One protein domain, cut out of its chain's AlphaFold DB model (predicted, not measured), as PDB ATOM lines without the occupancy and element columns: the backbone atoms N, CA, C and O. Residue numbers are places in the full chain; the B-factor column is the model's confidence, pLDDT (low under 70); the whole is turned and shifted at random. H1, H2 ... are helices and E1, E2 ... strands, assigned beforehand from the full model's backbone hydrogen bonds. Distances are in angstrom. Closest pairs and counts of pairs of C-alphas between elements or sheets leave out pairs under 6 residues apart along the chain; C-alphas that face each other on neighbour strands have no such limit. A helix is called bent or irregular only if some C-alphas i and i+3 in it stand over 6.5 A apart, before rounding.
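AT A GLANCE: This is residues 459 to 665 of the 665 residues of an uncharacterized protein of Tilletia walkeri (UniProt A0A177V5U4). One twisted sheet of seven strands makes a wall, with H1, H2 and H4 over one of its faces as a second layer and H5 near its E7 end. The loop of residues 609 to 620 reaches away from that end, and residues 625 to 665 wind without a named element on the side of the sheet away from H1, H2 and H4. The printed part has 207 residues, with five named helices and seven named strands in the order E1 H1 E2 H2 H3 E3 H4 E4 H5 E5 E6 E7; the sheet order is E1 E2 E3 E4 E5 E6 E7, mixed, parallel from E1 to E5 and antiparallel from E5 to E7. The class is mixed, helices and strands, with under half of the residues, 94, in named elements. The whole is compact, with a radius of gyration of the C-alphas of 17.0 A, and rounded, with spans of 49 by 42 by 38 A.

HOW THE PARTS SIT: The sheet holds E1, residues 459 to 464, E2, residues 491 to 500, E3, residues 522 to 529, E4, residues 561 to 566, E5, residues 591 to 596, E6, residues 601 to 608, and E7, residues 621 to 624; E1 and E7 are its edge strands. Across the parallel pairs, within hydrogen-bond range, stand N 462 and O 493 at 2.8 A for E1 and E2, N 526 and O 494 at 2.8 A for E2 and E3, N 563 and O 523 at 2.8 A for E3 and E4, and N 593 and O 562 at 2.8 A for E4 and E5. E5, E6 and E7 form a meander, each strand the antiparallel neighbour of the one before; N 603 and O 594 are 2.8 A apart, and N 608 and O 621 2.8 A. H1, residues 468 to 479, is on the sheet over E1 and E2 at a height of 10.8 A, along the strands, at 15 degrees to E2 on the local plane. H2, residues 501 to 506, lies over E3 on the same face at a height of 9.5 A and stands up from the sheet. H4, residues 539 to 555, on that face too, lies over E4 and E5, at 39 degrees to E4 on the local plane, slantwise to the strands. H2 and H4 touch, closest at the C-alphas of Val 505 and Leu 549, 5.6 A, at a steep tilt of 40 degrees, the same way; H4 touches H2 with residues 545 to 552 alone. H3, residues 508 to 511, is not on the sheet; H1 touches it with residues 471 to 476 alone, the C-alphas of Ser 472 and Ile 511 being closest at 4.5 A. H5, residues 575 to 581, only grazes the sheet with its residues 575 to 580, and touches H4 at residues 543 to 547 alone, the C-alphas of Val 547 and Tyr 581 being closest at 6.7 A. Four strand-helix-strand units, two parallel neighbour strands with helices between, have right-handed crossovers: E1, H1, E2; E2, H2 H3, E3; E3, H4, E4; and E4, H5, E5. In H2 every O i to N i+4 pair is within hydrogen-bond range, against 4 of 8 in H1, 12 of 13 in H4 and 1 of 3 in H5, which has 3 of 4 O i to N i+3 pairs within range; H3 is too short for an O i to N i+4 pair.

IN THESE COORDINATES: E1 begins at C-alpha 459, (6.555, 30.402, -13.291). E2 measures 22.4 A from first to last C-alpha and bends by 90 degrees at residue 497; E3 measures 22.0 A and E6 22.2 A. H4, 25.9 A long, begins at C-alpha 539, (36.729, 23.479, -16.997), and is irregular, with C-alphas 552 and 555 7.1 A apart; H1, 16.3 A long, is only just irregular, with C-alphas 473 and 476 6.6 A apart. E7 ends at C-alpha 624, (30.634, 26.636, -3.636).

THE WHOLE: The two C-alphas farthest apart, those of Ile 465 and Asp 614, are 51.9 A apart. The printed part has no cut and ends at the chain's last residue, 665. The links H1 to E2 and E6 to E7 are long. Residues 653 to 654 pair with residues 661 to 662, antiparallel. The mean pLDDT of the printed part is 86.6; residues 465 to 469, 615 to 617, 646 to 650 and 664 to 665 are under 70.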
ATOM      1  N   HIS A 459       5.449  31.298 -12.984       95.19
ATOM      2  CA  HIS A 459       6.555  30.402 -13.291       95.19
ATOM      3  C   HIS A 459       6.217  29.572 -14.523       95.19
ATOM      4  O   HIS A 459       5.187  28.900 -14.560       95.19
ATOM      5  N   VAL A 460       7.084  29.637 -15.528       94.75
ATOM      6  CA  VAL A 460       6.933  28.853 -16.751       94.75
ATOM      7  C   VAL A 460       8.156  27.991 -16.993       94.75
ATOM      8  O   VAL A 460       9.287  28.415 -16.746       94.75
ATOM      9  N   GLN A 461       7.904  26.781 -17.472       93.81
ATOM     10  CA  GLN A 461       8.927  25.855 -17.919       93.81
ATOM     11  C   GLN A 461       8.638  25.493 -19.364       93.81
ATOM     12  O   GLN A 461       7.641  24.836 -19.660       93.81
ATOM     13  N   VAL A 462       9.499  25.976 -20.243       91.50
ATOM     14  CA  VAL A 462       9.395  25.784 -21.678       91.50
ATOM     15  C   VAL A 462      10.350  24.673 -22.068       91.50
ATOM     16  O   VAL A 462      11.543  24.764 -21.783       91.50
ATOM     17  N   SER A 463       9.822  23.629 -22.687       87.06
ATOM     18  CA  SER A 463      10.611  22.542 -23.257       87.06
ATOM     19  C   SER A 463      10.255  22.453 -24.733       87.06
ATOM     20  O   SER A 463       9.077  22.349 -25.034       87.06
ATOM     21  N   ASP A 464      11.241  22.518 -25.626       81.19
ATOM     22  CA  ASP A 464      11.037  22.420 -27.076       81.19
ATOM     23  C   ASP A 464      12.191  21.649 -27.736       81.19
ATOM     24  O   ASP A 464      13.300  21.560 -27.198       81.19
ATOM     25  N   ILE A 465      11.940  21.157 -28.951       64.31
ATOM     26  CA  ILE A 465      12.941  20.556 -29.847       64.31
ATOM     27  C   ILE A 465      13.071  21.458 -31.075       64.31
ATOM     28  O   ILE A 465      12.784  21.076 -32.206       64.31
ATOM     29  N   LEU A 466      13.421  22.716 -30.827       63.91
ATOM     30  CA  LEU A 466      13.651  23.703 -31.878       63.91
ATOM     31  C   LEU A 466      15.143  23.779 -32.200       63.91
ATOM     32  O   LEU A 466      15.994  23.538 -31.339       63.91
ATOM     33  N   VAL A 467      15.469  24.145 -33.437       62.38
ATOM     34  CA  VAL A 467      16.848  24.493 -33.811       62.38
ATOM     35  C   VAL A 467      17.122  25.979 -33.555       62.38
ATOM     36  O   VAL A 467      16.211  26.799 -33.480       62.38
ATOM     37  N   GLU A 468      18.398  26.345 -33.403       58.91
ATOM     38  CA  GLU A 468      18.853  27.654 -32.883       58.91
ATOM     39  C   GLU A 468      18.178  28.876 -33.530       58.91
ATOM     40  O   GLU A 468      17.764  29.799 -32.831       58.91
ATOM     41  N   TRP A 469      18.039  28.876 -34.857       60.91
ATOM     42  CA  TRP A 469      17.483  30.001 -35.616       60.91
ATOM     43  C   TRP A 469      15.960  30.130 -35.483       60.91
ATOM     44  O   TRP A 469      15.438  31.240 -35.562       60.91
ATOM     45  N   GLU A 470      15.241  29.034 -35.229       71.19
ATOM     46  CA  GLU A 470      13.793  29.075 -34.983       71.19
ATOM     47  C   GLU A 470      13.505  29.766 -33.645       71.19
ATOM     48  O   GLU A 470      12.534  30.508 -33.508       71.19
ATOM     49  N   MET A 471      14.395  29.602 -32.661       72.94
ATOM     50  CA  MET A 471      14.209  30.176 -31.329       72.94
ATOM     51  C   MET A 471      14.265  31.702 -31.318       72.94
ATOM     52  O   MET A 471      13.463  32.324 -30.625       72.94
ATOM     53  N   SER A 472      15.193  32.320 -32.058       74.25
ATOM     54  CA  SER A 472      15.353  33.782 -32.055       74.25
ATOM     55  C   SER A 472      14.153  34.520 -32.644       74.25
ATOM     56  O   SER A 472      13.888  35.651 -32.240       74.25
ATOM     57  N   ASP A 473      13.416  33.879 -33.551       78.31
ATOM     58  CA  ASP A 473      12.201  34.448 -34.134       78.31
ATOM     59  C   ASP A 473      10.956  34.090 -33.305       78.31
ATOM     60  O   ASP A 473      10.046  34.908 -33.160       78.31
ATOM     61  N   TYR A 474      10.925  32.891 -32.714       82.50
ATOM     62  CA  TYR A 474       9.730  32.341 -32.073       82.50
ATOM     63  C   TYR A 474       9.593  32.690 -30.582       82.50
ATOM     64  O   TYR A 474       8.535  33.143 -30.131       82.50
ATOM     65  N   TYR A 475      10.659  32.529 -29.790       87.81
ATOM     66  CA  TYR A 475      10.599  32.706 -28.332       87.81
ATOM     67  C   TYR A 475      10.239  34.126 -27.883       87.81
ATOM     68  O   TYR A 475       9.467  34.252 -26.927       87.81
ATOM     69  N   PRO A 476      10.737  35.206 -28.516       90.19
ATOM     70  CA  PRO A 476      10.388  36.562 -28.100       90.19
ATOM     71  C   PRO A 476       8.890  36.841 -28.167       90.19
ATOM     72  O   PRO A 476       8.344  37.439 -27.238       90.19
ATOM     73  N   GLU A 477       8.230  36.374 -29.227       90.69
ATOM     74  CA  GLU A 477       6.785  36.522 -29.403       90.69
ATOM     75  C   GLU A 477       6.002  35.582 -28.475       90.69
ATOM     76  O   GLU A 477       4.914  35.925 -28.018       90.69
ATOM     77  N   CYS A 478       6.557  34.425 -28.110       91.00
ATOM     78  CA  CYS A 478       5.934  33.536 -27.127       91.00
ATOM     79  C   CYS A 478       6.017  34.090 -25.696       91.00
ATOM     80  O   CYS A 478       5.031  34.064 -24.965       91.00
ATOM     81  N   LEU A 479       7.177  34.624 -25.298       91.50
ATOM     82  CA  LEU A 479       7.446  35.149 -23.952       91.50
ATOM     83  C   LEU A 479       6.898  36.562 -23.725       91.50
ATOM     84  O   LEU A 479       6.720  36.976 -22.581       91.50
ATOM     85  N   SER A 480       6.694  37.321 -24.800       91.62
ATOM     86  CA  SER A 480       6.187  38.691 -24.773       91.62
ATOM     87  C   SER A 480       5.265  38.936 -25.980       91.62
ATOM     88  O   SER A 480       5.609  39.767 -26.830       91.62
ATOM     89  N   PRO A 481       4.087  38.277 -26.048       90.88
ATOM     90  CA  PRO A 481       3.169  38.413 -27.177       90.88
ATOM     91  C   PRO A 481       2.820  39.870 -27.469       90.88
ATOM     92  O   PRO A 481       2.562  40.661 -26.551       90.88
ATOM     93  N   GLU A 482       2.831  40.235 -28.750       90.19
ATOM     94  CA  GLU A 482       2.574  41.591 -29.244       90.19
ATOM     95  C   GLU A 482       3.533  42.645 -28.638       90.19
ATOM     96  O   GLU A 482       3.212  43.832 -28.523       90.19
ATOM     97  N   GLY A 483       4.714  42.214 -28.179       88.06
ATOM     98  CA  GLY A 483       5.714  43.057 -27.521       88.06
ATOM     99  C   GLY A 483       5.321  43.569 -26.126       88.06
ATOM    100  O   GLY A 483       5.954  44.517 -25.625       88.06
ATOM    101  N   ARG A 484       4.293  42.993 -25.489       91.31
ATOM    102  CA  ARG A 484       3.787  43.420 -24.173       91.31
ATOM    103  C   ARG A 484       4.686  42.925 -23.029       91.31
ATOM    104  O   ARG A 484       5.028  41.751 -22.993       91.31
ATOM    105  N   PRO A 485       5.048  43.775 -22.047       92.88
ATOM    106  CA  PRO A 485       5.763  43.312 -20.860       92.88
ATOM    107  C   PRO A 485       4.952  42.283 -20.056       92.88
ATOM    108  O   PRO A 485       3.755  42.478 -19.846       92.88
ATOM    109  N   CYS A 486       5.628  41.270 -19.511       92.81
ATOM    110  CA  CYS A 486       5.040  40.219 -18.677       92.81
ATOM    111  C   CYS A 486       5.539  40.346 -17.224       92.81
ATOM    112  O   CYS A 486       6.488  39.671 -16.823       92.81
ATOM    113  N   PRO A 487       4.947  41.238 -16.404       93.06
ATOM    114  CA  PRO A 487       5.408  41.484 -15.038       93.06
ATOM    115  C   PRO A 487       5.011  40.386 -14.043       93.06
ATOM    116  O   PRO A 487       5.568  40.356 -12.950       93.06
ATOM    117  N   SER A 488       4.051  39.516 -14.365       93.19
ATOM    118  CA  SER A 488       3.699  38.389 -13.493       93.19
ATOM    119  C   SER A 488       4.811  37.344 -13.449       93.19
ATOM    120  O   SER A 488       4.986  36.698 -12.419       93.19
ATOM    121  N   LEU A 489       5.590  37.214 -14.531       94.88
ATOM    122  CA  LEU A 489       6.603  36.182 -14.659       94.88
ATOM    123  C   LEU A 489       7.809  36.475 -13.761       94.88
ATOM    124  O   LEU A 489       8.488  37.496 -13.896       94.88
ATOM    125  N   THR A 490       8.079  35.546 -12.850       96.25
ATOM    126  CA  THR A 490       9.183  35.617 -11.888       96.25
ATOM    127  C   THR A 490      10.138  34.426 -11.979       96.25
ATOM    128  O   THR A 490      11.291  34.569 -11.573       96.25
ATOM    129  N   GLY A 491       9.708  33.291 -12.536       95.81
ATOM    130  CA  GLY A 491      10.550  32.129 -12.832       95.81
ATOM    131  C   GLY A 491      10.430  31.716 -14.298       95.81
ATOM    132  O   GLY A 491       9.316  31.575 -14.803       95.81
ATOM    133  N   LEU A 492      11.562  31.528 -14.974       95.50
ATOM    134  CA  LEU A 492      11.628  31.058 -16.358       95.50
ATOM    135  C   LEU A 492      12.652  29.929 -16.469       95.50
ATOM    136  O   LEU A 492      13.828  30.124 -16.167       95.50
ATOM    137  N   GLU A 493      12.206  28.774 -16.939       94.19
ATOM    138  CA  GLU A 493      13.060  27.652 -17.316       94.19
ATOM    139  C   GLU A 493      12.882  27.379 -18.806       94.19
ATOM    140  O   GLU A 493      11.752  27.315 -19.281       94.19
ATOM    141  N   ILE A 494      13.991  27.255 -19.532       91.62
ATOM    142  CA  ILE A 494      14.009  26.910 -20.954       91.62
ATOM    143  C   ILE A 494      14.864  25.662 -21.122       91.62
ATOM    144  O   ILE A 494      15.985  25.610 -20.617       91.62
ATOM    145  N   SER A 495      14.323  24.675 -21.820       88.25
ATOM    146  CA  SER A 495      14.886  23.350 -22.028       88.25
ATOM    147  C   SER A 495      14.909  23.037 -23.515       88.25
ATOM    148  O   SER A 495      13.855  22.849 -24.113       88.25
ATOM    149  N   VAL A 496      16.110  22.964 -24.088       84.94
ATOM    150  CA  VAL A 496      16.335  22.745 -25.520       84.94
ATOM    151  C   VAL A 496      17.337  21.607 -25.727       84.94
ATOM    152  O   VAL A 496      18.540  21.764 -25.518       84.94
ATOM    153  N   GLU A 497      16.828  20.422 -26.063       72.25
ATOM    154  CA  GLU A 497      17.571  19.152 -25.957       72.25
ATOM    155  C   GLU A 497      18.655  18.962 -27.028       72.25
ATOM    156  O   GLU A 497      19.671  18.337 -26.751       72.25
ATOM    157  N   ASP A 498      18.517  19.578 -28.205       76.62
ATOM    158  CA  ASP A 498      19.422  19.364 -29.348       76.62
ATOM    159  C   ASP A 498      20.238  20.610 -29.719       76.62
ATOM    160  O   ASP A 498      20.611  20.828 -30.874       76.62
ATOM    161  N   THR A 499      20.526  21.463 -28.734       82.75
ATOM    162  CA  THR A 499      21.110  22.785 -28.995       82.75
ATOM    163  C   THR A 499      22.425  23.043 -28.269       82.75
ATOM    164  O   THR A 499      22.638  22.603 -27.134       82.75
ATOM    165  N   ASN A 500      23.323  23.798 -28.916       88.19
ATOM    166  CA  ASN A 500      24.611  24.177 -28.349       88.19
ATOM    167  C   ASN A 500      24.437  25.247 -27.260       88.19
ATOM    168  O   ASN A 500      23.984  26.366 -27.511       88.19
ATOM    169  N   ALA A 501      24.885  24.929 -26.046       91.06
ATOM    170  CA  ALA A 501      24.844  25.832 -24.902       91.06
ATOM    171  C   ALA A 501      25.550  27.180 -25.152       91.06
ATOM    172  O   ALA A 501      25.112  28.212 -24.643       91.06
ATOM    173  N   HIS A 502      26.646  27.192 -25.915       91.94
ATOM    174  CA  HIS A 502      27.405  28.407 -26.231       91.94
ATOM    175  C   HIS A 502      26.650  29.301 -27.212       91.94
ATOM    176  O   HIS A 502      26.613  30.507 -26.977       91.94
ATOM    177  N   THR A 503      25.985  28.729 -28.221       89.44
ATOM    178  CA  THR A 503      25.146  29.503 -29.149       89.44
ATOM    179  C   THR A 503      23.954  30.125 -28.428       89.44
ATOM    180  O   THR A 503      23.724  31.326 -28.540       89.44
ATOM    181  N   ILE A 504      23.258  29.358 -27.576       90.06
ATOM    182  CA  ILE A 504      22.146  29.883 -26.763       90.06
ATOM    183  C   ILE A 504      22.592  31.067 -25.897       90.06
ATOM    184  O   ILE A 504      21.873  32.055 -25.759       90.06
ATOM    185  N   VAL A 505      23.786  30.999 -25.302       92.94
ATOM    186  CA  VAL A 505      24.325  32.106 -24.499       92.94
ATOM    187  C   VAL A 505      24.742  33.300 -25.366       92.94
ATOM    188  O   VAL A 505      24.582  34.452 -24.943       92.94
ATOM    189  N   GLU A 506      25.259  33.060 -26.569       91.69
ATOM    190  CA  GLU A 506      25.589  34.110 -27.534       91.69
ATOM    191  C   GLU A 506      24.333  34.891 -27.953       91.69
ATOM    192  O   GLU A 506      24.307  36.123 -27.812       91.69
ATOM    193  N   ASP A 507      23.262  34.180 -28.300       90.12
ATOM    194  CA  ASP A 507      22.001  34.736 -28.804       90.12
ATOM    195  C   ASP A 507      20.942  34.971 -27.721       90.12
ATOM    196  O   ASP A 507      19.813  35.364 -28.009       90.12
ATOM    197  N   LEU A 508      21.310  34.838 -26.442       91.31
ATOM    198  CA  LEU A 508      20.381  34.900 -25.308       91.31
ATOM    199  C   LEU A 508      19.451  36.120 -25.329       91.31
ATOM    200  O   LEU A 508      18.294  36.023 -24.942       91.31
ATOM    201  N   MET A 509      19.960  37.280 -25.749       89.12
ATOM    202  CA  MET A 509      19.179  38.523 -25.784       89.12
ATOM    203  C   MET A 509      18.190  38.583 -26.951       89.12
ATOM    204  O   MET A 509      17.232  39.350 -26.874       89.12
ATOM    205  N   ALA A 510      18.447  37.824 -28.019       88.75
ATOM    206  CA  ALA A 510      17.520  37.641 -29.127       88.75
ATOM    207  C   ALA A 510      16.447  36.612 -28.764       88.75
ATOM    208  O   ALA A 510      15.299  36.834 -29.096       88.75
ATOM    209  N   ILE A 511      16.794  35.555 -28.023       90.06
ATOM    210  CA  ILE A 511      15.860  34.489 -27.618       90.06
ATOM    211  C   ILE A 511      14.976  34.932 -26.440       90.06
ATOM    212  O   ILE A 511      13.762  34.746 -26.446       90.06
ATOM    213  N   ILE A 512      15.571  35.544 -25.411       92.38
ATOM    214  CA  ILE A 512      14.886  35.926 -24.171       92.38
ATOM    215  C   ILE A 512      14.848  37.455 -24.054       92.38
ATOM    216  O   ILE A 512      15.860  38.079 -23.704       92.38
ATOM    217  N   PRO A 513      13.680  38.096 -24.246       90.75
ATOM    218  CA  PRO A 513      13.552  39.543 -24.137       90.75
ATOM    219  C   PRO A 513      13.544  39.986 -22.662       90.75
ATOM    220  O   PRO A 513      12.527  40.429 -22.135       90.75
ATOM    221  N   LEU A 514      14.689  39.918 -21.969       91.56
ATOM    222  CA  LEU A 514      14.815  40.207 -20.525       91.56
ATOM    223  C   LEU A 514      14.240  41.575 -20.114       91.56
ATOM    224  O   LEU A 514      13.719  41.729 -19.011       91.56
ATOM    225  N   ALA A 515      14.283  42.574 -21.002       92.06
ATOM    226  CA  ALA A 515      13.689  43.892 -20.763       92.06
ATOM    227  C   ALA A 515      12.151  43.862 -20.634       92.06
ATOM    228  O   ALA A 515      11.569  44.756 -20.017       92.06
ATOM    229  N   LYS A 516      11.497  42.845 -21.203       93.69
ATOM    230  CA  LYS A 516      10.049  42.590 -21.131       93.69
ATOM    231  C   LYS A 516       9.660  41.711 -19.944       93.69
ATOM    232  O   LYS A 516       8.474  41.603 -19.652       93.69
ATOM    233  N   LEU A 517      10.640  41.178 -19.211       94.50
ATOM    234  CA  LEU A 517      10.462  40.352 -18.016       94.50
ATOM    235  C   LEU A 517      10.987  41.092 -16.768       94.50
ATOM    236  O   LEU A 517      11.946  40.658 -16.125       94.50
ATOM    237  N   PRO A 518      10.398  42.248 -16.399       94.25
ATOM    238  CA  PRO A 518      10.977  43.151 -15.403       94.25
ATOM    239  C   PRO A 518      11.050  42.555 -13.989       94.25
ATOM    240  O   PRO A 518      11.805  43.062 -13.158       94.25
ATOM    241  N   ASN A 519      10.264  41.506 -13.718       95.38
ATOM    242  CA  ASN A 519      10.150  40.836 -12.426       95.38
ATOM    243  C   ASN A 519      10.813  39.456 -12.375       95.38
ATOM    244  O   ASN A 519      10.663  38.770 -11.369       95.38
ATOM    245  N   LEU A 520      11.595  39.086 -13.392       95.94
ATOM    246  CA  LEU A 520      12.303  37.812 -13.413       95.94
ATOM    247  C   LEU A 520      13.292  37.705 -12.237       95.94
ATOM    248  O   LEU A 520      14.200  38.531 -12.093       95.94
ATOM    249  N   ILE A 521      13.097  36.686 -11.399       96.88
ATOM    250  CA  ILE A 521      13.883  36.377 -10.198       96.88
ATOM    251  C   ILE A 521      14.755  35.140 -10.412       96.88
ATOM    252  O   ILE A 521      15.898  35.129  -9.949       96.88
ATOM    253  N   GLU A 522      14.265  34.134 -11.128       96.62
ATOM    254  CA  GLU A 522      15.005  32.903 -11.414       96.62
ATOM    255  C   GLU A 522      14.986  32.597 -12.915       96.62
ATOM    256  O   GLU A 522      13.927  32.621 -13.539       96.62
ATOM    257  N   LEU A 523      16.168  32.340 -13.482       95.94
ATOM    258  CA  LEU A 523      16.353  31.900 -14.866       95.94
ATOM    259  C   LEU A 523      17.111  30.572 -14.880       95.94
ATOM    260  O   LEU A 523      18.206  30.485 -14.316       95.94
ATOM    261  N   ALA A 524      16.564  29.571 -15.559       94.12
ATOM    262  CA  ALA A 524      17.195  28.279 -15.776       94.12
ATOM    263  C   ALA A 524      17.285  27.967 -17.273       94.12
ATOM    264  O   ALA A 524      16.308  28.118 -18.000       94.12
ATOM    265  N   LEU A 525      18.466  27.541 -17.713       92.75
ATOM    266  CA  LEU A 525      18.728  27.121 -19.084       92.75
ATOM    267  C   LEU A 525      19.227  25.678 -19.070       92.75
ATOM    268  O   LEU A 525      20.254  25.379 -18.449       92.75
ATOM    269  N   PHE A 526      18.498  24.810 -19.758       88.94
ATOM    270  CA  PHE A 526      18.911  23.461 -20.087       88.94
ATOM    271  C   PHE A 526      19.152  23.366 -21.591       88.94
ATOM    272  O   PHE A 526      18.280  23.710 -22.383       88.94
ATOM    273  N   CYS A 527      20.351  22.938 -21.969       87.75
ATOM    274  CA  CYS A 527      20.756  22.803 -23.364       87.75
ATOM    275  C   CYS A 527      21.270  21.389 -23.634       87.75
ATOM    276  O   CYS A 527      21.756  20.728 -22.718       87.75
ATOM    277  N   GLY A 528      21.253  20.966 -24.892       82.38
ATOM    278  CA  GLY A 528      21.777  19.672 -25.315       82.38
ATOM    279  C   GLY A 528      23.251  19.485 -24.993       82.38
ATOM    280  O   GLY A 528      23.619  18.749 -24.083       82.38
ATOM    281  N   TYR A 529      24.137  20.177 -25.706       86.00
ATOM    282  CA  TYR A 529      25.577  19.906 -25.641       86.00
ATOM    283  C   TYR A 529      26.435  21.166 -25.463       86.00
ATOM    284  O   TYR A 529      25.954  22.297 -25.477       86.00
ATOM    285  N   GLY A 530      27.728  20.949 -25.191       88.00
ATOM    286  CA  GLY A 530      28.723  22.010 -25.006       88.00
ATOM    287  C   GLY A 530      29.253  22.557 -26.333       88.00
ATOM    288  O   GLY A 530      28.534  22.624 -27.318       88.00
ATOM    289  N   ILE A 531      30.541  22.906 -26.387       87.75
ATOM    290  CA  ILE A 531      31.173  23.391 -27.633       87.75
ATOM    291  C   ILE A 531      31.145  22.323 -28.734       87.75
ATOM    292  O   ILE A 531      31.011  22.640 -29.913       87.75
ATOM    293  N   ASP A 532      31.320  21.063 -28.347       85.12
ATOM    294  CA  ASP A 532      31.432  19.923 -29.249       85.12
ATOM    295  C   ASP A 532      30.572  18.786 -28.705       85.12
ATOM    296  O   ASP A 532      30.832  18.279 -27.616       85.12
ATOM    297  N   TYR A 533      29.567  18.367 -29.469       82.44
ATOM    298  CA  TYR A 533      28.645  17.298 -29.084       82.44
ATOM    299  C   TYR A 533      29.336  15.947 -28.821       82.44
ATOM    300  O   TYR A 533      28.773  15.075 -28.164       82.44
ATOM    301  N   ARG A 534      30.571  15.751 -29.306       81.94
ATOM    302  CA  ARG A 534      31.325  14.495 -29.156       81.94
ATOM    303  C   ARG A 534      32.147  14.417 -27.876       81.94
ATOM    304  O   ARG A 534      32.703  13.356 -27.585       81.94
ATOM    305  N   ARG A 535      32.301  15.518 -27.136       85.81
ATOM    306  CA  ARG A 535      33.126  15.553 -25.923       85.81
ATOM    307  C   ARG A 535      32.533  16.465 -24.864       85.81
ATOM    308  O   ARG A 535      31.737  17.352 -25.129       85.81
ATOM    309  N   ARG A 536      33.024  16.308 -23.641       87.38
ATOM    310  CA  ARG A 536      32.769  17.296 -22.597       87.38
ATOM    311  C   ARG A 536      33.570  18.565 -22.843       87.38
ATOM    312  O   ARG A 536      34.697  18.528 -23.358       87.38
ATOM    313  N   ASP A 537      33.008  19.671 -22.383       91.44
ATOM    314  CA  ASP A 537      33.749  20.906 -22.216       91.44
ATOM    315  C   ASP A 537      34.921  20.679 -21.251       91.44
ATOM    316  O   ASP A 537      34.931  19.810 -20.381       91.44
ATOM    317  N   THR A 538      35.956  21.486 -21.390       92.25
ATOM    318  CA  THR A 538      36.990  21.621 -20.371       92.25
ATOM    319  C   THR A 538      36.500  22.568 -19.271       92.25
ATOM    320  O   THR A 538      35.691  23.461 -19.541       92.25
ATOM    321  N   PRO A 539      37.055  22.505 -18.045       92.31
ATOM    322  CA  PRO A 539      36.729  23.479 -16.997       92.31
ATOM    323  C   PRO A 539      36.902  24.943 -17.438       92.31
ATOM    324  O   PRO A 539      36.206  25.835 -16.958       92.31
ATOM    325  N   ARG A 540      37.830  25.219 -18.366       91.19
ATOM    326  CA  ARG A 540      38.042  26.564 -18.919       91.19
ATOM    327  C   ARG A 540      36.915  26.988 -19.864       91.19
ATOM    328  O   ARG A 540      36.546  28.158 -19.841       91.19
ATOM    329  N   GLU A 541      36.416  26.079 -20.695       93.19
ATOM    330  CA  GLU A 541      35.291  26.326 -21.608       93.19
ATOM    331  C   GLU A 541      34.003  26.564 -20.808       93.19
ATOM    332  O   GLU A 541      33.387  27.614 -20.972       93.19
ATOM    333  N   ALA A 542      33.708  25.703 -19.830       92.94
ATOM    334  CA  ALA A 542      32.593  25.877 -18.895       92.94
ATOM    335  C   ALA A 542      32.649  27.224 -18.141       92.94
ATOM    336  O   ALA A 542      31.649  27.929 -18.008       92.94
ATOM    337  N   ALA A 543      33.838  27.633 -17.675       92.44
ATOM    338  CA  ALA A 543      34.007  28.923 -17.007       92.44
ATOM    339  C   ALA A 543      33.765  30.125 -17.931       92.44
ATOM    340  O   ALA A 543      33.238  31.134 -17.469       92.44
ATOM    341  N   ARG A 544      34.163  30.047 -19.209       92.31
ATOM    342  CA  ARG A 544      33.903  31.114 -20.191       92.31
ATOM    343  C   ARG A 544      32.413  31.246 -20.469       92.31
ATOM    344  O   ARG A 544      31.898  32.351 -20.353       92.31
ATOM    345  N   LEU A 545      31.739  30.121 -20.702       94.25
ATOM    346  CA  LEU A 545      30.294  30.070 -20.902       94.25
ATOM    347  C   LEU A 545      29.542  30.742 -19.748       94.25
ATOM    348  O   LEU A 545      28.724  31.631 -19.967       94.25
ATOM    349  N   LEU A 546      29.890  30.392 -18.502       94.69
ATOM    350  CA  LEU A 546      29.307  31.029 -17.321       94.69
ATOM    351  C   LEU A 546      29.555  32.546 -17.297       94.69
ATOM    352  O   LEU A 546      28.662  33.311 -16.944       94.69
ATOM    353  N   VAL A 547      30.761  33.000 -17.645       93.00
ATOM    354  CA  VAL A 547      31.087  34.434 -17.670       93.00
ATOM    355  C   VAL A 547      30.273  35.178 -18.716       93.00
ATOM    356  O   VAL A 547      29.786  36.272 -18.432       93.00
ATOM    357  N   ASP A 548      30.126  34.612 -19.907       94.06
ATOM    358  CA  ASP A 548      29.378  35.252 -20.982       94.06
ATOM    359  C   ASP A 548      27.879  35.274 -20.669       94.06
ATOM    360  O   ASP A 548      27.253  36.329 -20.793       94.06
ATOM    361  N   LEU A 549      27.348  34.201 -20.079       95.31
ATOM    362  CA  LEU A 549      25.991  34.170 -19.540       95.31
ATOM    363  C   LEU A 549      25.778  35.267 -18.484       95.31
ATOM    364  O   LEU A 549      24.850  36.067 -18.609       95.31
ATOM    365  N   LEU A 550      26.672  35.390 -17.492       95.00
ATOM    366  CA  LEU A 550      26.595  36.431 -16.453       95.00
ATOM    367  C   LEU A 550      26.628  37.857 -17.026       95.00
ATOM    368  O   LEU A 550      25.958  38.745 -16.493       95.00
ATOM    369  N   LYS A 551      27.389  38.097 -18.104       93.31
ATOM    370  CA  LYS A 551      27.389  39.393 -18.800       93.31
ATOM    371  C   LYS A 551      26.048  39.656 -19.477       93.31
ATOM    372  O   LYS A 551      25.528  40.763 -19.339       93.31
ATOM    373  N   LYS A 552      25.480  38.670 -20.175       93.38
ATOM    374  CA  LYS A 552      24.205  38.815 -20.899       93.38
ATOM    375  C   LYS A 552      23.055  39.113 -19.935       93.38
ATOM    376  O   LYS A 552      22.314  40.070 -20.142       93.38
ATOM    377  N   VAL A 553      22.995  38.408 -18.804       94.56
ATOM    378  CA  VAL A 553      21.950  38.626 -17.786       94.56
ATOM    379  C   VAL A 553      22.217  39.811 -16.846       94.56
ATOM    380  O   VAL A 553      21.422  40.082 -15.949       94.56
ATOM    381  N   SER A 554      23.310  40.560 -17.027       91.25
ATOM    382  CA  SER A 554      23.667  41.687 -16.144       91.25
ATOM    383  C   SER A 554      22.629  42.818 -16.126       91.25
ATOM    384  O   SER A 554      22.544  43.567 -15.151       91.25
ATOM    385  N   THR A 555      21.812  42.919 -17.178       86.44
ATOM    386  CA  THR A 555      20.729  43.903 -17.306       86.44
ATOM    387  C   THR A 555      19.464  43.514 -16.528       86.44
ATOM    388  O   THR A 555      18.631  44.380 -16.247       86.44
ATOM    389  N   ALA A 556      19.331  42.250 -16.108       91.31
ATOM    390  CA  ALA A 556      18.191  41.753 -15.344       91.31
ATOM    391  C   ALA A 556      18.270  42.206 -13.873       91.31
ATOM    392  O   ALA A 556      18.915  41.594 -13.022       91.31
ATOM    393  N   LYS A 557      17.592  43.314 -13.552       90.19
ATOM    394  CA  LYS A 557      17.710  44.011 -12.252       90.19
ATOM    395  C   LYS A 557      17.161  43.241 -11.046       90.19
ATOM    396  O   LYS A 557      17.490  43.599  -9.913       90.19
ATOM    397  N   LYS A 558      16.288  42.256 -11.264       94.94
ATOM    398  CA  LYS A 558      15.638  41.461 -10.209       94.94
ATOM    399  C   LYS A 558      16.118  40.012 -10.132       94.94
ATOM    400  O   LYS A 558      15.737  39.334  -9.185       94.94
ATOM    401  N   LEU A 559      17.000  39.584 -11.036       96.44
ATOM    402  CA  LEU A 559      17.494  38.211 -11.079       96.44
ATOM    403  C   LEU A 559      18.311  37.885  -9.818       96.44
ATOM    404  O   LEU A 559      19.306  38.557  -9.531       96.44
ATOM    405  N   ARG A 560      17.886  36.853  -9.084       96.75
ATOM    406  CA  ARG A 560      18.504  36.340  -7.850       96.75
ATOM    407  C   ARG A 560      19.064  34.930  -8.014       96.75
ATOM    408  O   ARG A 560      20.052  34.617  -7.358       96.75
ATOM    409  N   ALA A 561      18.517  34.101  -8.899       96.56
ATOM    410  CA  ALA A 561      19.072  32.785  -9.210       96.56
ATOM    411  C   ALA A 561      19.279  32.594 -10.711       96.56
ATOM    412  O   ALA A 561      18.446  32.983 -11.526       96.56
ATOM    413  N   LEU A 562      20.405  31.971 -11.047       96.38
ATOM    414  CA  LEU A 562      20.742  31.554 -12.399       96.38
ATOM    415  C   LEU A 562      21.127  30.076 -12.382       96.38
ATOM    416  O   LEU A 562      21.967  29.664 -11.579       96.38
ATOM    417  N   ARG A 563      20.561  29.285 -13.285       93.81
ATOM    418  CA  ARG A 563      20.899  27.875 -13.460       93.81
ATOM    419  C   ARG A 563      21.313  27.594 -14.896       93.81
ATOM    420  O   ARG A 563      20.688  28.084 -15.828       93.81
ATOM    421  N   MET A 564      22.341  26.765 -15.031       92.56
ATOM    422  CA  MET A 564      22.774  26.203 -16.301       92.56
ATOM    423  C   MET A 564      22.974  24.693 -16.166       92.56
ATOM    424  O   MET A 564      23.621  24.225 -15.217       92.56
ATOM    425  N   ASN A 565      22.451  23.938 -17.124       88.06
ATOM    426  CA  ASN A 565      22.701  22.512 -17.280       88.06
ATOM    427  C   ASN A 565      22.807  22.147 -18.768       88.06
ATOM    428  O   ASN A 565      22.073  22.686 -19.581       88.06
ATOM    429  N   TYR A 566      23.752  21.276 -19.127       88.19
ATOM    430  CA  TYR A 566      23.880  20.724 -20.484       88.19
ATOM    431  C   TYR A 566      24.696  19.427 -20.483       88.19
ATOM    432  O   TYR A 566      25.583  19.282 -19.636       88.19
ATOM    433  N   GLU A 567      24.433  18.481 -21.392       81.31
ATOM    434  CA  GLU A 567      25.023  17.124 -21.355       81.31
ATOM    435  C   GLU A 567      26.562  17.139 -21.395       81.31
ATOM    436  O   GLU A 567      27.228  16.340 -20.734       81.31
ATOM    437  N   GLY A 568      27.139  18.109 -22.110       84.62
ATOM    438  CA  GLY A 568      28.587  18.316 -22.229       84.62
ATOM    439  C   GLY A 568      29.246  19.059 -21.060       84.62
ATOM    440  O   GLY A 568      30.443  19.354 -21.134       84.62
ATOM    441  N   ALA A 569      28.508  19.402 -20.000       89.44
ATOM    442  CA  ALA A 569      29.022  20.240 -18.922       89.44
ATOM    443  C   ALA A 569      30.192  19.592 -18.175       89.44
ATOM    444  O   ALA A 569      30.189  18.405 -17.836       89.44
ATOM    445  N   ALA A 570      31.191  20.412 -17.853       91.50
ATOM    446  CA  ALA A 570      32.289  20.041 -16.971       91.50
ATOM    447  C   ALA A 570      32.225  20.779 -15.639       91.50
ATOM    448  O   ALA A 570      31.558  21.806 -15.498       91.50
ATOM    449  N   ASP A 571      32.966  20.262 -14.659       91.31
ATOM    450  CA  ASP A 571      33.175  20.958 -13.398       91.31
ATOM    451  C   ASP A 571      33.794  22.338 -13.643       91.31
ATOM    452  O   ASP A 571      34.789  22.487 -14.363       91.31
ATOM    453  N   LEU A 572      33.237  23.356 -12.986       92.25
ATOM    454  CA  LEU A 572      33.844  24.679 -12.973       92.25
ATOM    455  C   LEU A 572      35.229  24.622 -12.293       92.25
ATOM    456  O   LEU A 572      35.427  23.844 -11.354       92.25
ATOM    457  N   PRO A 573      36.187  25.480 -12.695       90.69
ATOM    458  CA  PRO A 573      37.512  25.531 -12.089       90.69
ATOM    459  C   PRO A 573      37.469  25.797 -10.580       90.69
ATOM    460  O   PRO A 573      36.471  26.292 -10.038       90.69
ATOM    461  N   SER A 574      38.602  25.544  -9.912       87.19
ATOM    462  CA  SER A 574      38.808  25.935  -8.513       87.19
ATOM    463  C   SER A 574      38.488  27.416  -8.295       87.19
ATOM    464  O   SER A 574      38.602  28.225  -9.216       87.19
ATOM    465  N   GLU A 575      38.099  27.775  -7.071       83.19
ATOM    466  CA  GLU A 575      37.672  29.137  -6.719       83.19
ATOM    467  C   GLU A 575      38.690  30.202  -7.160       83.19
ATOM    468  O   GLU A 575      38.337  31.089  -7.933       83.19
ATOM    469  N   GLU A 576      39.973  30.018  -6.831       81.50
ATOM    470  CA  GLU A 576      41.071  30.919  -7.224       81.50
ATOM    471  C   GLU A 576      41.203  31.128  -8.740       81.50
ATOM    472  O   GLU A 576      41.581  32.202  -9.210       81.50
ATOM    473  N   LYS A 577      40.944  30.083  -9.535       83.56
ATOM    474  CA  LYS A 577      41.001  30.171 -10.998       83.56
ATOM    475  C   LYS A 577      39.727  30.809 -11.540       83.56
ATOM    476  O   LYS A 577      39.813  31.644 -12.432       83.56
ATOM    477  N   ARG A 578      38.566  30.450 -10.987       84.69
ATOM    478  CA  ARG A 578      37.245  30.948 -11.390       84.69
ATOM    479  C   ARG A 578      37.115  32.459 -11.193       84.69
ATOM    480  O   ARG A 578      36.647  33.146 -12.097       84.69
ATOM    481  N   GLU A 579      37.587  32.984 -10.065       80.25
ATOM    482  CA  GLU A 579      37.557  34.423  -9.757       80.25
ATOM    483  C   GLU A 579      38.307  35.278 -10.786       80.25
ATOM    484  O   GLU A 579      37.928  36.422 -11.039       80.25
ATOM    485  N   LYS A 580      39.329  34.723 -11.450       81.75
ATOM    486  CA  LYS A 580      40.051  35.428 -12.518       81.75
ATOM    487  C   LYS A 580      39.149  35.691 -13.726       81.75
ATOM    488  O   LYS A 580      39.251  36.760 -14.324       81.75
ATOM    489  N   TYR A 581      38.242  34.763 -14.040       80.06
ATOM    490  CA  TYR A 581      37.350  34.850 -15.198       80.06
ATOM    491  C   TYR A 581      36.125  35.745 -14.951       80.06
ATOM    492  O   TYR A 581      35.739  36.501 -15.838       80.06
ATOM    493  N   ILE A 582      35.523  35.706 -13.756       83.56
ATOM    494  CA  ILE A 582      34.235  36.376 -13.478       83.56
ATOM    495  C   ILE A 582      34.423  37.871 -13.237       83.56
ATOM    496  O   ILE A 582      34.755  38.290 -12.130       83.56
ATOM    497  N   THR A 583      34.286  38.692 -14.275       78.81
ATOM    498  CA  THR A 583      34.454  40.158 -14.200       78.81
ATOM    499  C   THR A 583      33.155  40.912 -13.937       78.81
ATOM    500  O   THR A 583      33.199  42.040 -13.453       78.81
ATOM    501  N   VAL A 584      32.009  40.296 -14.229       84.69
ATOM    502  CA  VAL A 584      30.677  40.897 -14.114       84.69
ATOM    503  C   VAL A 584      29.785  39.965 -13.304       84.69
ATOM    504  O   VAL A 584      29.846  38.748 -13.463       84.69
ATOM    505  N   MET A 585      28.963  40.542 -12.429       88.31
ATOM    506  CA  MET A 585      27.954  39.823 -11.658       88.31
ATOM    507  C   MET A 585      26.682  40.676 -11.614       88.31
ATOM    508  O   MET A 585      26.784  41.851 -11.245       88.31
ATOM    509  N   PRO A 586      25.496  40.134 -11.947       90.19
ATOM    510  CA  PRO A 586      24.254  40.880 -11.799       90.19
ATOM    511  C   PRO A 586      24.073  41.359 -10.347       90.19
ATOM    512  O   PRO A 586      24.435  40.649  -9.398       90.19
ATOM    513  N   PRO A 587      23.530  42.568 -10.131       87.25
ATOM    514  CA  PRO A 587      23.580  43.235  -8.830       87.25
ATOM    515  C   PRO A 587      22.806  42.495  -7.735       87.25
ATOM    516  O   PRO A 587      23.246  42.501  -6.588       87.25
ATOM    517  N   LYS A 588      21.699  41.829  -8.088       93.31
ATOM    518  CA  LYS A 588      20.857  41.069  -7.153       93.31
ATOM    519  C   LYS A 588      21.080  39.558  -7.182       93.31
ATOM    520  O   LYS A 588      20.413  38.857  -6.435       93.31
ATOM    521  N   LEU A 589      22.021  39.057  -7.989       95.38
ATOM    522  CA  LEU A 589      22.259  37.618  -8.076       95.38
ATOM    523  C   LEU A 589      22.742  37.079  -6.724       95.38
ATOM    524  O   LEU A 589      23.716  37.586  -6.167       95.38
ATOM    525  N   GLU A 590      22.076  36.063  -6.206       94.62
ATOM    526  CA  GLU A 590      22.373  35.395  -4.940       94.62
ATOM    527  C   GLU A 590      22.924  33.993  -5.188       94.62
ATOM    528  O   GLU A 590      23.878  33.600  -4.521       94.62
ATOM    529  N   TYR A 591      22.393  33.278  -6.185       95.06
ATOM    530  CA  TYR A 591      22.727  31.879  -6.432       95.06
ATOM    531  C   TYR A 591      23.055  31.588  -7.894       95.06
ATOM    532  O   TYR A 591      22.419  32.101  -8.814       95.06
ATOM    533  N   VAL A 592      24.039  30.710  -8.090       95.31
ATOM    534  CA  VAL A 592      24.343  30.075  -9.374       95.31
ATOM    535  C   VAL A 592      24.289  28.564  -9.188       95.31
ATOM    536  O   VAL A 592      24.947  28.027  -8.297       95.31
ATOM    537  N   THR A 593      23.537  27.878 -10.037       94.25
ATOM    538  CA  THR A 593      23.449  26.415 -10.064       94.25
ATOM    539  C   THR A 593      24.069  25.891 -11.355       94.25
ATOM    540  O   THR A 593      23.757  26.375 -12.440       94.25
ATOM    541  N   TRP A 594      24.957  24.906 -11.229       93.38
ATOM    542  CA  TRP A 594      25.684  24.302 -12.342       93.38
ATOM    543  C   TRP A 594      25.575  22.783 -12.270       93.38
ATOM    544  O   TRP A 594      26.134  22.173 -11.354       93.38
ATOM    545  N   HIS A 595      24.850  22.169 -13.200       89.12
ATOM    546  CA  HIS A 595      24.701  20.715 -13.234       89.12
ATOM    547  C   HIS A 595      25.722  20.068 -14.170       89.12
ATOM    548  O   HIS A 595      25.951  20.538 -15.281       89.12
ATOM    549  N   VAL A 596      26.309  18.963 -13.716       87.69
ATOM    550  CA  VAL A 596      27.260  18.149 -14.469       87.69
ATOM    551  C   VAL A 596      26.633  16.776 -14.698       87.69
ATOM    552  O   VAL A 596      26.683  15.922 -13.810       87.69
ATOM    553  N   TYR A 597      26.075  16.555 -15.895       81.31
ATOM    554  CA  TYR A 597      25.421  15.290 -16.272       81.31
ATOM    555  C   TYR A 597      26.358  14.095 -16.126       81.31
ATOM    556  O   TYR A 597      25.967  13.054 -15.598       81.31
ATOM    557  N   PHE A 598      27.636  14.281 -16.479       81.38
ATOM    558  CA  PHE A 598      28.634  13.220 -16.390       81.38
ATOM    559  C   PHE A 598      28.700  12.555 -15.014       81.38
ATOM    560  O   PHE A 598      28.781  11.333 -14.912       81.38
ATOM    561  N   SER A 599      28.687  13.349 -13.948       78.25
ATOM    562  CA  SER A 599      28.738  12.858 -12.571       78.25
ATOM    563  C   SER A 599      27.367  12.862 -11.894       78.25
ATOM    564  O   SER A 599      27.313  12.627 -10.688       78.25
ATOM    565  N   ALA A 600      26.288  13.160 -12.630       79.19
ATOM    566  CA  ALA A 600      24.944  13.407 -12.104       79.19
ATOM    567  C   ALA A 600      24.967  14.315 -10.858       79.19
ATOM    568  O   ALA A 600      24.300  14.062  -9.858       79.19
ATOM    569  N   THR A 601      25.820  15.346 -10.877       83.00
ATOM    570  CA  THR A 601      26.077  16.193  -9.708       83.00
ATOM    571  C   THR A 601      25.690  17.633 -10.002       83.00
ATOM    572  O   THR A 601      26.192  18.247 -10.942       83.00
ATOM    573  N   THR A 602      24.858  18.205  -9.136       88.50
ATOM    574  CA  THR A 602      24.528  19.631  -9.153       88.50
ATOM    575  C   THR A 602      25.409  20.388  -8.166       88.50
ATOM    576  O   THR A 602      25.382  20.135  -6.961       88.50
ATOM    577  N   HIS A 603      26.180  21.352  -8.663       91.81
ATOM    578  CA  HIS A 603      26.941  22.276  -7.829       91.81
ATOM    579  C   HIS A 603      26.142  23.556  -7.616       91.81
ATOM    580  O   HIS A 603      25.794  24.251  -8.569       91.81
ATOM    581  N   HIS A 604      25.905  23.901  -6.355       92.81
ATOM    582  CA  HIS A 604      25.306  25.177  -5.985       92.81
ATOM    583  C   HIS A 604      26.392  26.147  -5.530       92.81
ATOM    584  O   HIS A 604      27.321  25.771  -4.811       92.81
ATOM    585  N   TYR A 605      26.265  27.404  -5.927       93.56
ATOM    586  CA  TYR A 605      27.153  28.485  -5.536       93.56
ATOM    587  C   TYR A 605      26.325  29.641  -5.000       93.56
ATOM    588  O   TYR A 605      25.308  29.991  -5.594       93.56
ATOM    589  N   ARG A 606      26.796  30.270  -3.925       93.00
ATOM    590  CA  ARG A 606      26.299  31.581  -3.500       93.00
ATOM    591  C   ARG A 606      27.216  32.690  -3.995       93.00
ATOM    592  O   ARG A 606      28.433  32.502  -4.102       93.00
ATOM    593  N   VAL A 607      26.644  33.852  -4.267       92.81
ATOM    594  CA  VAL A 607      27.373  35.065  -4.636       92.81
ATOM    595  C   VAL A 607      27.774  35.810  -3.366       92.81
ATOM    596  O   VAL A 607      26.934  36.343  -2.646       92.81
ATOM    597  N   LEU A 608      29.076  35.904  -3.115       89.56
ATOM    598  CA  LEU A 608      29.629  36.742  -2.059       89.56
ATOM    599  C   LEU A 608      29.985  38.119  -2.617       89.56
ATOM    600  O   LEU A 608      30.638  38.230  -3.656       89.56
ATOM    601  N   ARG A 609      29.607  39.166  -1.880       86.44
ATOM    602  CA  ARG A 609      29.973  40.565  -2.148       86.44
ATOM    603  C   ARG A 609      30.713  41.128  -0.931       86.44
ATOM    604  O   ARG A 609      30.084  41.767  -0.090       86.44
ATOM    605  N   PRO A 610      32.013  40.829  -0.766       77.56
ATOM    606  CA  PRO A 610      32.745  41.265   0.412       77.56
ATOM    607  C   PRO A 610      32.988  42.780   0.369       77.56
ATOM    608  O   PRO A 610      33.325  43.340  -0.679       77.56
ATOM    609  N   ALA A 611      32.873  43.436   1.521       75.81
ATOM    610  CA  ALA A 611      33.437  44.765   1.720       75.81
ATOM    611  C   ALA A 611      34.912  44.623   2.126       75.81
ATOM    612  O   ALA A 611      35.268  43.734   2.900       75.81
ATOM    613  N   GLY A 612      35.770  45.469   1.569       71.50
ATOM    614  CA  GLY A 612      37.179  45.565   1.920       71.50
ATOM    615  C   GLY A 612      37.370  46.126   3.332       71.50
ATOM    616  O   GLY A 612      36.402  46.581   3.945       71.50
ATOM    617  N   PRO A 613      38.611  46.125   3.852       70.31
ATOM    618  CA  PRO A 613      38.925  46.611   5.200       70.31
ATOM    619  C   PRO A 613      38.429  48.041   5.462       70.31
ATOM    620  O   PRO A 613      37.970  48.341   6.559       70.31
ATOM    621  N   ASP A 614      38.438  48.879   4.423       72.69
ATOM    622  CA  ASP A 614      38.010  50.281   4.468       72.69
ATOM    623  C   ASP A 614      36.538  50.473   4.044       72.69
ATOM    624  O   ASP A 614      36.104  51.581   3.736       72.69
ATOM    625  N   GLY A 615      35.765  49.386   3.940       67.06
ATOM    626  CA  GLY A 615      34.394  49.400   3.420       67.06
ATOM    627  C   GLY A 615      34.295  49.516   1.893       67.06
ATOM    628  O   GLY A 615      33.190  49.579   1.354       67.06
ATOM    629  N   THR A 616      35.423  49.521   1.176       68.75
ATOM    630  CA  THR A 616      35.454  49.582  -0.292       68.75
ATOM    631  C   THR A 616      34.907  48.286  -0.904       68.75
ATOM    632  O   THR A 616      35.268  47.201  -0.451       68.75
ATOM    633  N   PRO A 617      34.034  48.327  -1.928       66.94
ATOM    634  CA  PRO A 617      33.502  47.105  -2.528       66.94
ATOM    635  C   PRO A 617      34.635  46.272  -3.134       66.94
ATOM    636  O   PRO A 617      35.362  46.751  -4.004       66.94
ATOM    637  N   THR A 618      34.790  45.021  -2.697       74.19
ATOM    638  CA  THR A 618      35.686  44.079  -3.382       74.19
ATOM    639  C   THR A 618      34.951  43.380  -4.522       74.19
ATOM    640  O   THR A 618      33.721  43.431  -4.630       74.19
ATOM    641  N   ARG A 619      35.712  42.729  -5.408       80.69
ATOM    642  CA  ARG A 619      35.151  42.007  -6.552       80.69
ATOM    643  C   ARG A 619      34.215  40.889  -6.057       80.69
ATOM    644  O   ARG A 619      34.630  40.099  -5.206       80.69
ATOM    645  N   PRO A 620      32.977  40.793  -6.581       84.44
ATOM    646  CA  PRO A 620      32.074  39.707  -6.228       84.44
ATOM    647  C   PRO A 620      32.660  38.358  -6.653       84.44
ATOM    648  O   PRO A 620      33.318  38.256  -7.691       84.44
ATOM    649  N   ARG A 621      32.385  37.313  -5.871       88.31
ATOM    650  CA  ARG A 621      32.877  35.953  -6.131       88.31
ATOM    651  C   ARG A 621      31.813  34.894  -5.888       88.31
ATOM    652  O   ARG A 621      30.877  35.107  -5.125       88.31
ATOM    653  N   LEU A 622      31.982  33.735  -6.518       91.81
ATOM    654  CA  LEU A 622      31.135  32.563  -6.295       91.81
ATOM    655  C   LEU A 622      31.784  31.641  -5.269       91.81
ATOM    656  O   LEU A 622      32.884  31.147  -5.521       91.81
ATOM    657  N   GLN A 623      31.084  31.344  -4.177       91.25
ATOM    658  CA  GLN A 623      31.497  30.342  -3.198       91.25
ATOM    659  C   GLN A 623      30.655  29.080  -3.364       91.25
ATOM    660  O   GLN A 623      29.428  29.146  -3.359       91.25
ATOM    661  N   LYS A 624      31.317  27.927  -3.503       91.81
ATOM    662  CA  LYS A 624      30.634  26.636  -3.636       91.81
ATOM    663  C   LYS A 624      29.959  26.263  -2.315       91.81
ATOM    664  O   LYS A 624      30.608  26.258  -1.270       91.81
ATOM    665  N   LEU A 625      28.678  25.928  -2.377       90.94
ATOM    666  CA  LEU A 625      27.906  25.426  -1.249       90.94
ATOM    667  C   LEU A 625      28.129  23.914  -1.082       90.94
ATOM    668  O   LEU A 625      28.370  23.205  -2.066       90.94
ATOM    669  N   PRO A 626      28.079  23.392   0.156       87.31
ATOM    670  CA  PRO A 626      28.199  21.964   0.401       87.31
ATOM    671  C   PRO A 626      27.003  21.211  -0.187       87.31
ATOM    672  O   PRO A 626      25.899  21.747  -0.261       87.31
ATOM    673  N   ALA A 627      27.195  19.928  -0.508       81.44
ATOM    674  CA  ALA A 627      26.115  19.063  -0.988       81.44
ATOM    675  C   ALA A 627      24.927  19.002  -0.013       81.44
ATOM    676  O   ALA A 627      23.812  18.778  -0.431       81.44
ATOM    677  N   SER A 628      25.120  19.280   1.280       80.00
ATOM    678  CA  SER A 628      24.033  19.359   2.264       80.00
ATOM    679  C   SER A 628      23.080  20.553   2.086       80.00
ATOM    680  O   SER A 628      22.121  20.668   2.849       80.00
ATOM    681  N   PHE A 629      23.332  21.438   1.116       84.75
ATOM    682  CA  PHE A 629      22.419  22.512   0.724       84.75
ATOM    683  C   PHE A 629      21.134  21.989   0.052       84.75
ATOM    684  O   PHE A 629      20.085  22.616   0.196       84.75
ATOM    685  N   ARG A 630      21.191  20.846  -0.647       84.31
ATOM    686  CA  ARG A 630      20.051  20.158  -1.286       84.31
ATOM    687  C   ARG A 630      20.256  18.634  -1.214       84.31
ATOM    688  O   ARG A 630      21.389  18.189  -1.337       84.31
ATOM    689  N   PRO A 631      19.217  17.803  -1.028       84.94
ATOM    690  CA  PRO A 631      17.793  18.124  -0.992       84.94
ATOM    691  C   PRO A 631      17.351  18.756   0.325       84.94
ATOM    692  O   PRO A 631      18.065  18.708   1.330       84.94
ATOM    693  N   ARG A 632      16.147  19.334   0.315       86.62
ATOM    694  CA  ARG A 632      15.466  19.839   1.515       86.62
ATOM    695  C   ARG A 632      14.371  18.875   1.971       86.62
ATOM    696  O   ARG A 632      13.875  18.069   1.190       86.62
ATOM    697  N   VAL A 633      14.019  18.968   3.250       90.38
ATOM    698  CA  VAL A 633      12.932  18.205   3.872       90.38
ATOM    699  C   VAL A 633      11.769  19.139   4.184       90.38
ATOM    700  O   VAL A 633      11.976  20.221   4.742       90.38
ATOM    701  N   ASP A 634      10.550  18.719   3.857       90.62
ATOM    702  CA  ASP A 634       9.346  19.355   4.381       90.62
ATOM    703  C   ASP A 634       9.252  19.038   5.875       90.62
ATOM    704  O   ASP A 634       9.002  17.905   6.284       90.62
ATOM    705  N   ARG A 635       9.467  20.054   6.715       90.31
ATOM    706  CA  ARG A 635       9.497  19.894   8.175       90.31
ATOM    707  C   ARG A 635       8.150  19.448   8.759       90.31
ATOM    708  O   ARG A 635       8.125  18.975   9.889       90.31
ATOM    709  N   SER A 636       7.042  19.606   8.034       91.25
ATOM    710  CA  SER A 636       5.715  19.198   8.508       91.25
ATOM    711  C   SER A 636       5.444  17.707   8.295       91.25
ATOM    712  O   SER A 636       4.819  17.062   9.139       91.25
ATOM    713  N   THR A 637       5.940  17.143   7.193       92.12
ATOM    714  CA  THR A 637       5.699  15.744   6.808       92.12
ATOM    715  C   THR A 637       6.916  14.845   7.003       92.12
ATOM    716  O   THR A 637       6.766  13.628   7.074       92.12
ATOM    717  N   GLY A 638       8.116  15.420   7.087       93.12
ATOM    718  CA  GLY A 638       9.386  14.698   7.080       93.12
ATOM    719  C   GLY A 638       9.702  14.018   5.747       93.12
ATOM    720  O   GLY A 638      10.570  13.145   5.715       93.12
ATOM    721  N   ILE A 639       8.996  14.376   4.670       93.56
ATOM    722  CA  ILE A 639       9.257  13.890   3.314       93.56
ATOM    723  C   ILE A 639      10.317  14.791   2.677       93.56
ATOM    724  O   ILE A 639      10.257  16.020   2.775       93.56
ATOM    725  N   TRP A 640      11.308  14.178   2.041       92.69
ATOM    726  CA  TRP A 640      12.362  14.891   1.341       92.69
ATOM    727  C   TRP A 640      11.987  15.152  -0.112       92.69
ATOM    728  O   TRP A 640      11.266  14.383  -0.755       92.69
ATOM    729  N   GLU A 641      12.532  16.250  -0.621       88.06
ATOM    730  CA  GLU A 641      12.521  16.594  -2.034       88.06
ATOM    731  C   GLU A 641      13.148  15.477  -2.887       88.06
ATOM    732  O   GLU A 641      14.206  14.923  -2.556       88.06
ATOM    733  N   ASP A 642      12.482  15.148  -3.992       84.12
ATOM    734  CA  ASP A 642      12.838  14.042  -4.879       84.12
ATOM    735  C   ASP A 642      13.780  14.500  -5.999       84.12
ATOM    736  O   ASP A 642      13.350  14.777  -7.111       84.12
ATOM    737  N   LEU A 643      15.082  14.576  -5.711       76.00
ATOM    738  CA  LEU A 643      16.094  15.028  -6.680       76.00
ATOM    739  C   LEU A 643      16.193  14.183  -7.955       76.00
ATOM    740  O   LEU A 643      16.861  14.604  -8.894       76.00
ATOM    741  N   ASP A 644      15.575  13.007  -7.979       76.19
ATOM    742  CA  ASP A 644      15.558  12.130  -9.143       76.19
ATOM    743  C   ASP A 644      14.377  12.448 -10.084       76.19
ATOM    744  O   ASP A 644      14.257  11.832 -11.138       76.19
ATOM    745  N   ASP A 645      13.503  13.395  -9.719       74.38
ATOM    746  CA  ASP A 645      12.431  13.902 -10.574       74.38
ATOM    747  C   ASP A 645      12.784  15.275 -11.159       74.38
ATOM    748  O   ASP A 645      12.556  16.333 -10.559       74.38
ATOM    749  N   GLU A 646      13.299  15.261 -12.386       65.00
ATOM    750  CA  GLU A 646      13.648  16.474 -13.136       65.00
ATOM    751  C   GLU A 646      12.430  17.391 -13.351       65.00
ATOM    752  O   GLU A 646      12.580  18.605 -13.484       65.00
ATOM    753  N   ARG A 647      11.204  16.842 -13.276       63.94
ATOM    754  CA  ARG A 647       9.954  17.600 -13.387       63.94
ATOM    755  C   ARG A 647       9.555  18.357 -12.113       63.94
ATOM    756  O   ARG A 647       8.579  19.106 -12.144       63.94
ATOM    757  N   THR A 648      10.215  18.190 -10.978       60.00
ATOM    758  CA  THR A 648       9.776  18.865  -9.737       60.00
ATOM    759  C   THR A 648      10.891  19.617  -9.018       60.00
ATOM    760  O   THR A 648      10.605  20.498  -8.202       60.00
ATOM    761  N   CYS A 649      12.155  19.368  -9.374       57.66
ATOM    762  CA  CYS A 649      13.297  19.713  -8.525       57.66
ATOM    763  C   CYS A 649      14.249  20.781  -9.073       57.66
ATOM    764  O   CYS A 649      15.415  20.825  -8.674       57.66
ATOM    765  N   ASN A 650      13.772  21.680  -9.944       68.94
ATOM    766  CA  ASN A 650      14.693  22.567 -10.654       68.94
ATOM    767  C   ASN A 650      14.905  23.971 -10.084       68.94
ATOM    768  O   ASN A 650      15.989  24.523 -10.304       68.94
ATOM    769  N   THR A 651      13.957  24.505  -9.309       83.81
ATOM    770  CA  THR A 651      14.017  25.897  -8.833       83.81
ATOM    771  C   THR A 651      14.426  26.049  -7.372       83.81
ATOM    772  O   THR A 651      14.090  25.233  -6.503       83.81
ATOM    773  N   LEU A 652      15.137  27.138  -7.082       88.56
ATOM    774  CA  LEU A 652      15.518  27.559  -5.737       88.56
ATOM    775  C   LEU A 652      14.413  28.351  -5.040       88.56
ATOM    776  O   LEU A 652      14.300  28.265  -3.813       88.56
ATOM    777  N   PHE A 653      13.595  29.071  -5.803       91.12
ATOM    778  CA  PHE A 653      12.501  29.882  -5.290       91.12
ATOM    779  C   PHE A 653      11.140  29.195  -5.473       91.12
ATOM    780  O   PHE A 653      10.897  28.452  -6.432       91.12
ATOM    781  N   ASP A 654      10.257  29.400  -4.498       90.00
ATOM    782  CA  ASP A 654       8.826  29.173  -4.629       90.00
ATOM    783  C   ASP A 654       8.210  30.439  -5.217       90.00
ATOM    784  O   ASP A 654       8.306  31.510  -4.621       90.00
ATOM    785  N   HIS A 655       7.626  30.306  -6.402       91.94
ATOM    786  CA  HIS A 655       7.068  31.407  -7.178       91.94
ATOM    787  C   HIS A 655       5.553  31.545  -7.023       91.94
ATOM    788  O   HIS A 655       4.987  32.446  -7.628       91.94
ATOM    789  N   MET A 656       4.910  30.659  -6.254       86.62
ATOM    790  CA  MET A 656       3.448  30.531  -6.210       86.62
ATOM    791  C   MET A 656       2.767  31.497  -5.227       86.62
ATOM    792  O   MET A 656       1.545  31.627  -5.240       86.62
ATOM    793  N   GLY A 657       3.535  32.139  -4.341       82.44
ATOM    794  CA  GLY A 657       3.031  33.128  -3.385       82.44
ATOM    795  C   GLY A 657       2.931  34.546  -3.959       82.44
ATOM    796  O   GLY A 657       3.195  34.786  -5.137       82.44
ATOM    797  N   ASP A 658       2.597  35.512  -3.095       80.62
ATOM    798  CA  ASP A 658       2.563  36.940  -3.455       80.62
ATOM    799  C   ASP A 658       3.946  37.467  -3.874       80.62
ATOM    800  O   ASP A 658       4.066  38.305  -4.769       80.62
ATOM    801  N   GLU A 659       5.003  36.947  -3.244       86.25
ATOM    802  CA  GLU A 659       6.394  37.225  -3.592       86.25
ATOM    803  C   GLU A 659       7.214  35.930  -3.624       86.25
ATOM    804  O   GLU A 659       7.027  35.069  -2.757       86.25
ATOM    805  N   PRO A 660       8.172  35.794  -4.562       90.88
ATOM    806  CA  PRO A 660       9.017  34.613  -4.588       90.88
ATOM    807  C   PRO A 660       9.968  34.520  -3.396       90.88
ATOM    808  O   PRO A 660      10.799  35.404  -3.150       90.88
ATOM    809  N   VAL A 661       9.882  33.399  -2.685       89.88
ATOM    810  CA  VAL A 661      10.665  33.112  -1.477       89.88
ATOM    811  C   VAL A 661      11.576  31.915  -1.703       89.88
ATOM    812  O   VAL A 661      11.250  31.015  -2.470       89.88
ATOM    813  N   LEU A 662      12.744  31.887  -1.058       85.75
ATOM    814  CA  LEU A 662      13.606  30.703  -1.114       85.75
ATOM    815  C   LEU A 662      12.842  29.498  -0.560       85.75
ATOM    816  O   LEU A 662      12.240  29.587   0.509       85.75
ATOM    817  N   LYS A 663      12.880  28.369  -1.271       77.81
ATOM    818  CA  LYS A 663      12.245  27.133  -0.810       77.81
ATOM    819  C   LYS A 663      12.926  26.647   0.474       77.81
ATOM    820  O   LYS A 663      14.133  26.411   0.483       77.81
ATOM    821  N   TYR A 664      12.131  26.424   1.520       65.19
ATOM    822  CA  TYR A 664      12.540  25.827   2.803       65.19
ATOM    823  C   TYR A 664      13.628  26.605   3.594       65.19
ATOM    824  O   TYR A 664      14.715  26.056   3.812       65.19
ATOM    825  N   PRO A 665      13.353  27.848   4.045       49.53
ATOM    826  CA  PRO A 665      14.280  28.649   4.852       49.53
ATOM    827  C   PRO A 665      14.591  28.064   6.247       49.53
ATOM    828  O   PRO A 665      13.737  27.386   6.875       49.53
TER     829      PRO A 665